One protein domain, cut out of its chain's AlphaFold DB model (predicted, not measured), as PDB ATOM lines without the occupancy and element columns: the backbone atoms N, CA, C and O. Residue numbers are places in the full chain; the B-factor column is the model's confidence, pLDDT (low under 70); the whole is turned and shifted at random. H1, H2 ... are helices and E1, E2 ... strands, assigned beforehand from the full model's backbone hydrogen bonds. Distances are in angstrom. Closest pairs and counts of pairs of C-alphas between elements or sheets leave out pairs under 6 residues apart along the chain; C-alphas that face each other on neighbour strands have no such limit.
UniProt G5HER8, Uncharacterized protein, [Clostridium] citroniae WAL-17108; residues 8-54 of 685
ATOM      1  N   LEU A   8     -26.567 -49.802  50.692       69.81
ATOM      2  CA  LEU A   8     -27.018 -48.475  51.121       69.81
ATOM      3  C   LEU A   8     -26.656 -48.284  52.593       69.81
ATOM      4  O   LEU A   8     -27.018 -49.124  53.418       69.81
ATOM      5  N   GLN A   9     -25.985 -47.183  52.921       74.50
ATOM      6  CA  GLN A   9     -25.656 -46.819  54.296       74.50
ATOM      7  C   GLN A   9     -26.253 -45.449  54.619       74.50
ATOM      8  O   GLN A   9     -25.897 -44.448  54.005       74.50
ATOM      9  N   ILE A  10     -27.178 -45.397  55.577       71.25
ATOM     10  CA  ILE A  10     -27.728 -44.125  56.060       71.25
ATOM     11  C   ILE A  10     -26.709 -43.502  57.013       71.25
ATOM     12  O   ILE A  10     -26.192 -44.186  57.896       71.25
ATOM     13  N   VAL A  11     -26.401 -42.223  56.813       70.81
ATOM     14  CA  VAL A  11     -25.410 -41.493  57.611       70.81
ATOM     15  C   VAL A  11     -26.086 -40.338  58.320       70.81
ATOM     16  O   VAL A  11     -26.407 -39.336  57.686       70.81
ATOM     17  N   ASP A  12     -26.269 -40.465  59.634       66.38
ATOM     18  CA  ASP A  12     -26.912 -39.425  60.441       66.38
ATOM     19  C   ASP A  12     -26.044 -38.172  60.613       66.38
ATOM     20  O   ASP A  12     -26.569 -37.064  60.576       66.38
ATOM     21  N   ASN A  13     -24.721 -38.337  60.724       66.19
ATOM     22  CA  ASN A  13     -23.739 -37.257  60.828       66.19
ATOM     23  C   ASN A  13     -22.422 -37.644  60.131       66.19
ATOM     24  O   ASN A  13     -21.974 -38.783  60.239       66.19
ATOM     25  N   MET A  14     -21.788 -36.689  59.440       65.00
ATOM     26  CA  MET A  14     -20.476 -36.877  58.803       65.00
ATOM     27  C   MET A  14     -19.350 -36.633  59.811       65.00
ATOM     28  O   MET A  14     -19.194 -35.511  60.288       65.00
ATOM     29  N   THR A  15     -18.571 -37.670  60.121       75.06
ATOM     30  CA  THR A  15     -17.346 -37.587  60.936       75.06
ATOM     31  C   THR A  15     -16.108 -37.800  60.062       75.06
ATOM     32  O   THR A  15     -16.197 -38.444  59.016       75.06
ATOM     33  N   ASP A  16     -14.947 -37.297  60.490       73.19
ATOM     34  CA  ASP A  16     -13.687 -37.426  59.733       73.19
ATOM     35  C   ASP A  16     -13.272 -38.891  59.506       73.19
ATOM     36  O   ASP A  16     -12.794 -39.255  58.432       73.19
ATOM     37  N   ASP A  17     -13.534 -39.767  60.484       72.06
ATOM     38  CA  ASP A  17     -13.323 -41.214  60.353       72.06
ATOM     39  C   ASP A  17     -14.223 -41.823  59.265       72.06
ATOM     40  O   ASP A  17     -13.764 -42.625  58.451       72.06
ATOM     41  N   LEU A  18     -15.489 -41.395  59.186       69.38
ATOM     42  CA  LEU A  18     -16.411 -41.859  58.151       69.38
ATOM     43  C   LEU A  18     -15.980 -41.363  56.766       69.38
ATOM     44  O   LEU A  18     -15.931 -42.153  55.830       69.38
ATOM     45  N   LEU A  19     -15.601 -40.084  56.657       69.12
ATOM     46  CA  LEU A  19     -15.071 -39.464  55.438       69.12
ATOM     47  C   LEU A  19     -13.865 -40.219  54.882       69.12
ATOM     48  O   LEU A  19     -13.802 -40.439  53.677       69.12
ATOM     49  N   SER A  20     -12.936 -40.641  55.745       70.06
ATOM     50  CA  SER A  20     -11.761 -41.407  55.319       70.06
ATOM     51  C   SER A  20     -12.138 -42.763  54.709       70.06
ATOM     52  O   SER A  20     -11.618 -43.129  53.661       70.06
ATOM     53  N   LYS A  21     -13.128 -43.450  55.294       69.81
ATOM     54  CA  LYS A  21     -13.596 -44.775  54.857       69.81
ATOM     55  C   LYS A  21     -14.512 -44.727  53.634       69.81
ATOM     56  O   LYS A  21     -14.616 -45.717  52.916       69.81
ATOM     57  N   MET A  22     -15.171 -43.593  53.377       70.00
ATOM     58  CA  MET A  22     -16.075 -43.422  52.230       70.00
ATOM     59  C   MET A  22     -15.375 -43.587  50.875       70.00
ATOM     60  O   MET A  22     -16.040 -43.916  49.895       70.00
ATOM     61  N   PHE A  23     -14.062 -43.362  50.806       65.94
ATOM     62  CA  PHE A  23     -13.289 -43.490  49.569       65.94
ATOM     63  C   PHE A  23     -12.677 -44.885  49.367       65.94
ATOM     64  O   PHE A  23     -12.186 -45.170  48.277       65.94
ATOM     65  N   ASP A  24     -12.751 -45.761  50.374       71.56
ATOM     66  CA  ASP A  24     -12.186 -47.116  50.324       71.56
ATOM     67  C   ASP A  24     -13.195 -48.166  49.817       71.56
ATOM     68  O   ASP A  24     -12.798 -49.242  49.365       71.56
ATOM     69  N   ASP A  25     -14.500 -47.868  49.862       71.94
ATOM     70  CA  ASP A  25     -15.572 -48.783  49.445       71.94
ATOM     71  C   ASP A  25     -16.401 -48.242  48.267       71.94
ATOM     72  O   ASP A  25     -17.413 -47.560  48.433       71.94
ATOM     73  N   ASN A  26     -16.020 -48.649  47.053       68.75
ATOM     74  CA  ASN A  26     -16.719 -48.304  45.808       68.75
ATOM     75  C   ASN A  26     -18.137 -48.903  45.682       68.75
ATOM     76  O   ASN A  26     -18.836 -48.623  44.705       68.75
ATOM     77  N   TYR A  27     -18.562 -49.756  46.618       73.94
ATOM     78  CA  TYR A  27     -19.849 -50.451  46.570       73.94
ATOM     79  C   TYR A  27     -20.863 -49.925  47.589       73.94
ATOM     80  O   TYR A  27     -22.019 -50.360  47.559       73.94
ATOM     81  N   THR A  28     -20.485 -48.983  48.455       73.12
ATOM     82  CA  THR A  28     -21.394 -48.399  49.445       73.12
ATOM     83  C   THR A  28     -21.866 -47.011  49.014       73.12
ATOM     84  O   THR A  28     -21.084 -46.104  48.754       73.12
ATOM     85  N   VAL A  29     -23.186 -46.839  48.941       68.81
ATOM     86  CA  VAL A  29     -23.842 -45.563  48.649       68.81
ATOM     87  C   VAL A  29     -24.391 -44.979  49.941       68.81
ATOM     88  O   VAL A  29     -25.281 -45.550  50.577       68.81
ATOM     89  N   TYR A  30     -23.852 -43.824  50.316       74.12
ATOM     90  CA  TYR A  30     -24.186 -43.125  51.549       74.12
ATOM     91  C   TYR A  30     -25.388 -42.192  51.346       74.12
ATOM     92  O   TYR A  30     -25.416 -41.398  50.406       74.12
ATOM     93  N   VAL A  31     -26.398 -42.290  52.216       64.19
ATOM     94  CA  VAL A  31     -27.684 -41.576  52.093       64.19
ATOM     95  C   VAL A  31     -27.955 -40.746  53.351       64.19
ATOM     96  O   VAL A  31     -27.812 -41.241  54.466       64.19
ATOM     97  N   LYS A  32     -28.367 -39.481  53.191       62.06
ATOM     98  CA  LYS A  32     -28.756 -38.605  54.313       62.06
ATOM     99  C   LYS A  32     -30.086 -39.086  54.940       62.06
ATOM    100  O   LYS A  32     -30.953 -39.563  54.198       62.06
ATOM    101  N   PRO A  33     -30.312 -38.929  56.258       56.34
ATOM    102  CA  PRO A  33     -31.544 -39.369  56.904       56.34
ATOM    103  C   PRO A  33     -32.733 -38.548  56.401       56.34
ATOM    104  O   PRO A  33     -32.618 -37.346  56.159       56.34
ATOM    105  N   GLY A  34     -33.885 -39.198  56.230       56.19
ATOM    106  CA  GLY A  34     -35.121 -38.549  55.774       56.19
ATOM    107  C   GLY A  34     -35.274 -38.403  54.253       56.19
ATOM    108  O   GLY A  34     -36.305 -37.910  53.797       56.19
ATOM    109  N   ILE A  35     -34.305 -38.859  53.453       56.44
ATOM    110  CA  ILE A  35     -34.486 -39.059  52.008       56.44
ATOM    111  C   ILE A  35     -35.000 -40.488  51.804       56.44
ATOM    112  O   ILE A  35     -34.389 -41.433  52.298       56.44
ATOM    113  N   TYR A  36     -36.121 -40.665  51.092       55.84
ATOM    114  CA  TYR A  36     -36.608 -41.998  50.714       55.84
ATOM    115  C   TYR A  36     -35.487 -42.731  49.966       55.84
ATOM    116  O   TYR A  36     -35.112 -42.333  48.860       55.84
ATOM    117  N   ALA A  37     -34.915 -43.770  50.575       60.34
ATOM    118  CA  ALA A  37     -33.848 -44.533  49.949       60.34
ATOM    119  C   ALA A  37     -34.402 -45.191  48.674       60.34
ATOM    120  O   ALA A  37     -35.327 -46.003  48.733       60.34
ATOM    121  N   MET A  38     -33.874 -44.812  47.505       68.25
ATOM    122  CA  MET A  38     -34.198 -45.502  46.255       68.25
ATOM    123  C   MET A  38     -33.847 -46.985  46.397       68.25
ATOM    124  O   MET A  38     -32.821 -47.329  46.981       68.25
ATOM    125  N   SER A  39     -34.683 -47.876  45.855       77.31
ATOM    126  CA  SER A  39     -34.388 -49.310  45.907       77.31
ATOM    127  C   SER A  39     -33.065 -49.614  45.198       77.31
ATOM    128  O   SER A  39     -32.756 -49.013  44.166       77.31
ATOM    129  N   SER A  40     -32.301 -50.588  45.703       72.62
ATOM    130  CA  SER A  40     -31.008 -50.970  45.115       72.62
ATOM    131  C   SER A  40     -31.119 -51.312  43.626       72.62
ATOM    132  O   SER A  40     -30.239 -50.963  42.850       72.62
ATOM    133  N   ARG A  41     -32.242 -51.913  43.195       75.50
ATOM    134  CA  ARG A  41     -32.517 -52.190  41.773       75.50
ATOM    135  C   ARG A  41     -32.669 -50.918  40.944       75.50
ATOM    136  O   ARG A  41     -32.130 -50.843  39.848       75.50
ATOM    137  N   LYS A  42     -33.404 -49.922  41.451       79.12
ATOM    138  CA  LYS A  42     -33.575 -48.640  40.756       79.12
ATOM    139  C   LYS A  42     -32.236 -47.910  40.643       79.12
ATOM    140  O   LYS A  42     -31.930 -47.380  39.583       79.12
ATOM    141  N   LEU A  43     -31.434 -47.941  41.706       76.75
ATOM    142  CA  LEU A  43     -30.088 -47.376  41.722       76.75
ATOM    143  C   LEU A  43     -29.170 -48.058  40.692       76.75
ATOM    144  O   LEU A  43     -28.554 -47.376  39.884       76.75
ATOM    145  N   GLU A  44     -29.125 -49.393  40.676       78.69
ATOM    146  CA  GLU A  44     -28.342 -50.166  39.701       78.69
ATOM    147  C   GLU A  44     -28.746 -49.846  38.256       78.69
ATOM    148  O   GLU A  44     -27.877 -49.679  37.401       78.69
ATOM    149  N   SER A  45     -30.048 -49.724  37.976       80.25
ATOM    150  CA  SER A  45     -30.533 -49.323  36.652       80.25
ATOM    151  C   SER A  45     -30.108 -47.902  36.283       80.25
ATOM    152  O   SER A  45     -29.643 -47.687  35.168       80.25
ATOM    153  N   LEU A  46     -30.218 -46.940  37.204       80.88
ATOM    154  CA  LEU A  46     -29.799 -45.555  36.964       80.88
ATOM    155  C   LEU A  46     -28.288 -45.439  36.724       80.88
ATOM    156  O   LEU A  46     -27.879 -44.707  35.829       80.88
ATOM    157  N   ILE A  47     -27.468 -46.190  37.467       81.00
ATOM    158  CA  ILE A  47     -26.013 -46.234  37.258       81.00
ATOM    159  C   ILE A  47     -25.692 -46.784  35.866       81.00
ATOM    160  O   ILE A  47     -24.912 -46.175  35.143       81.00
ATOM    161  N   LYS A  48     -26.336 -47.884  35.451       85.81
ATOM    162  CA  LYS A  48     -26.147 -48.438  34.100       85.81
ATOM    163  C   LYS A  48     -26.539 -47.445  33.009       85.81
ATOM    164  O   LYS A  48     -25.814 -47.303  32.032       85.81
ATOM    165  N   ILE A  49     -27.667 -46.749  33.175       86.12
ATOM    166  CA  ILE A  49     -28.095 -45.704  32.235       86.12
ATOM    167  C   ILE A  49     -27.045 -44.588  32.175       86.12
ATOM    168  O   ILE A  49     -26.670 -44.180  31.081       86.12
ATOM    169  N   ALA A  50     -26.516 -44.147  33.319       84.00
ATOM    170  CA  ALA A  50     -25.480 -43.119  33.375       84.00
ATOM    171  C   ALA A  50     -24.161 -43.563  32.712       84.00
ATOM    172  O   ALA A  50     -23.528 -42.769  32.017       84.00
ATOM    173  N   GLU A  51     -23.747 -44.823  32.882       88.19
ATOM    174  CA  GLU A  51     -22.569 -45.395  32.211       88.19
ATOM    175  C   GLU A  51     -22.749 -45.429  30.687       88.19
ATOM    176  O   GLU A  51     -21.859 -44.996  29.952       88.19
ATOM    177  N   ILE A  52     -23.916 -45.879  30.213       89.88
ATOM    178  CA  ILE A  52     -24.270 -45.901  28.787       89.88
ATOM    179  C   ILE A  52     -24.296 -44.477  28.220       89.88
ATOM    180  O   ILE A  52     -23.684 -44.207  27.186       89.88
ATOM    181  N   GLN A  53     -24.961 -43.552  28.914       89.69
ATOM    182  CA  GLN A  53     -25.038 -42.150  28.513       89.69
ATOM    183  C   GLN A  53     -23.640 -41.540  28.404       89.69
ATOM    184  O   GLN A  53     -23.321 -40.926  27.388       89.69
ATOM    185  N   LYS A  54     -22.775 -41.758  29.401       89.69
ATOM    186  CA  LYS A  54     -21.394 -41.261  29.391       89.69
ATOM    187  C   LYS A  54     -20.578 -41.846  28.238       89.69
ATOM    188  O   LYS A  54     -19.834 -41.110  27.595       89.69
TER     189      LYS A  54
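This is residues 8 to 54 of the 685 residues of an uncharacterized protein of [Clostridium] citroniae WAL-17108 (UniProt G5HER8). Two short parallel strands, E1 and E2, lie side by side in the middle of a loose model, with the small helix H1 out towards one end and the longer helix H2 sticking out at the other with residues 44 to 54. The chain loops from E1 out through H1 and back to E2, then swings round through an unnamed link into H2. The printed part has 47 residues, with two named strands and two named helices in the order E1, H1, E2, H2; the class is mixed, helices and strands. The whole is loose, with a radius of gyration of the C-alphas of 12.5 A and spans of 34 by 24 by 13 A.

Find C-alpha 8 at (-27.018, -48.475, 51.121), where E1 begins; it covers residues 8 to 10. Its neighbour E2 covers residues 28 to 31, 9.7 A from first to last C-alpha. H1 holds residues 16 to 21 and begins at C-alpha 16, at (-13.687, -37.426, 59.733). H2 runs 20.8 A through residues 40 to 54 and ends at C-alpha 54, at (-21.394, -41.261, 29.391).

Look first at E1 and E2, parallel neighbours with 38 degrees between their directions. C-alphas 10 and 31 face each other at 4.7 A. N 9 and O 29 are within hydrogen-bond range at 2.9 A, as are N 31 and O 9 at 2.8 A. E1, H1 and E2 form a strand-helix-strand unit, two parallel neighbour strands with a helix between them along the chain, and its crossover is right-handed. The closest C-alphas of E1 and H2, those of Leu 8 and Ser 40, are 7.6 A apart. H1 and H2 are apart. In both helices every O i to N i+4 pair is within hydrogen-bond range.

The C-alphas of Asp 17 and Gln 53, the two farthest apart, are 33.9 A from each other. The printed part has no cut. The link from E1 to H1 is tight, and those from H1 to E2 and from E2 to H2 are short. Residues 15 to 21, of which 16 to 21 belong to H1, stand free. In the B-factor column the mean pLDDT of the printed part is 72.7, and 18 residues are under 70, among them residues 31 to 38.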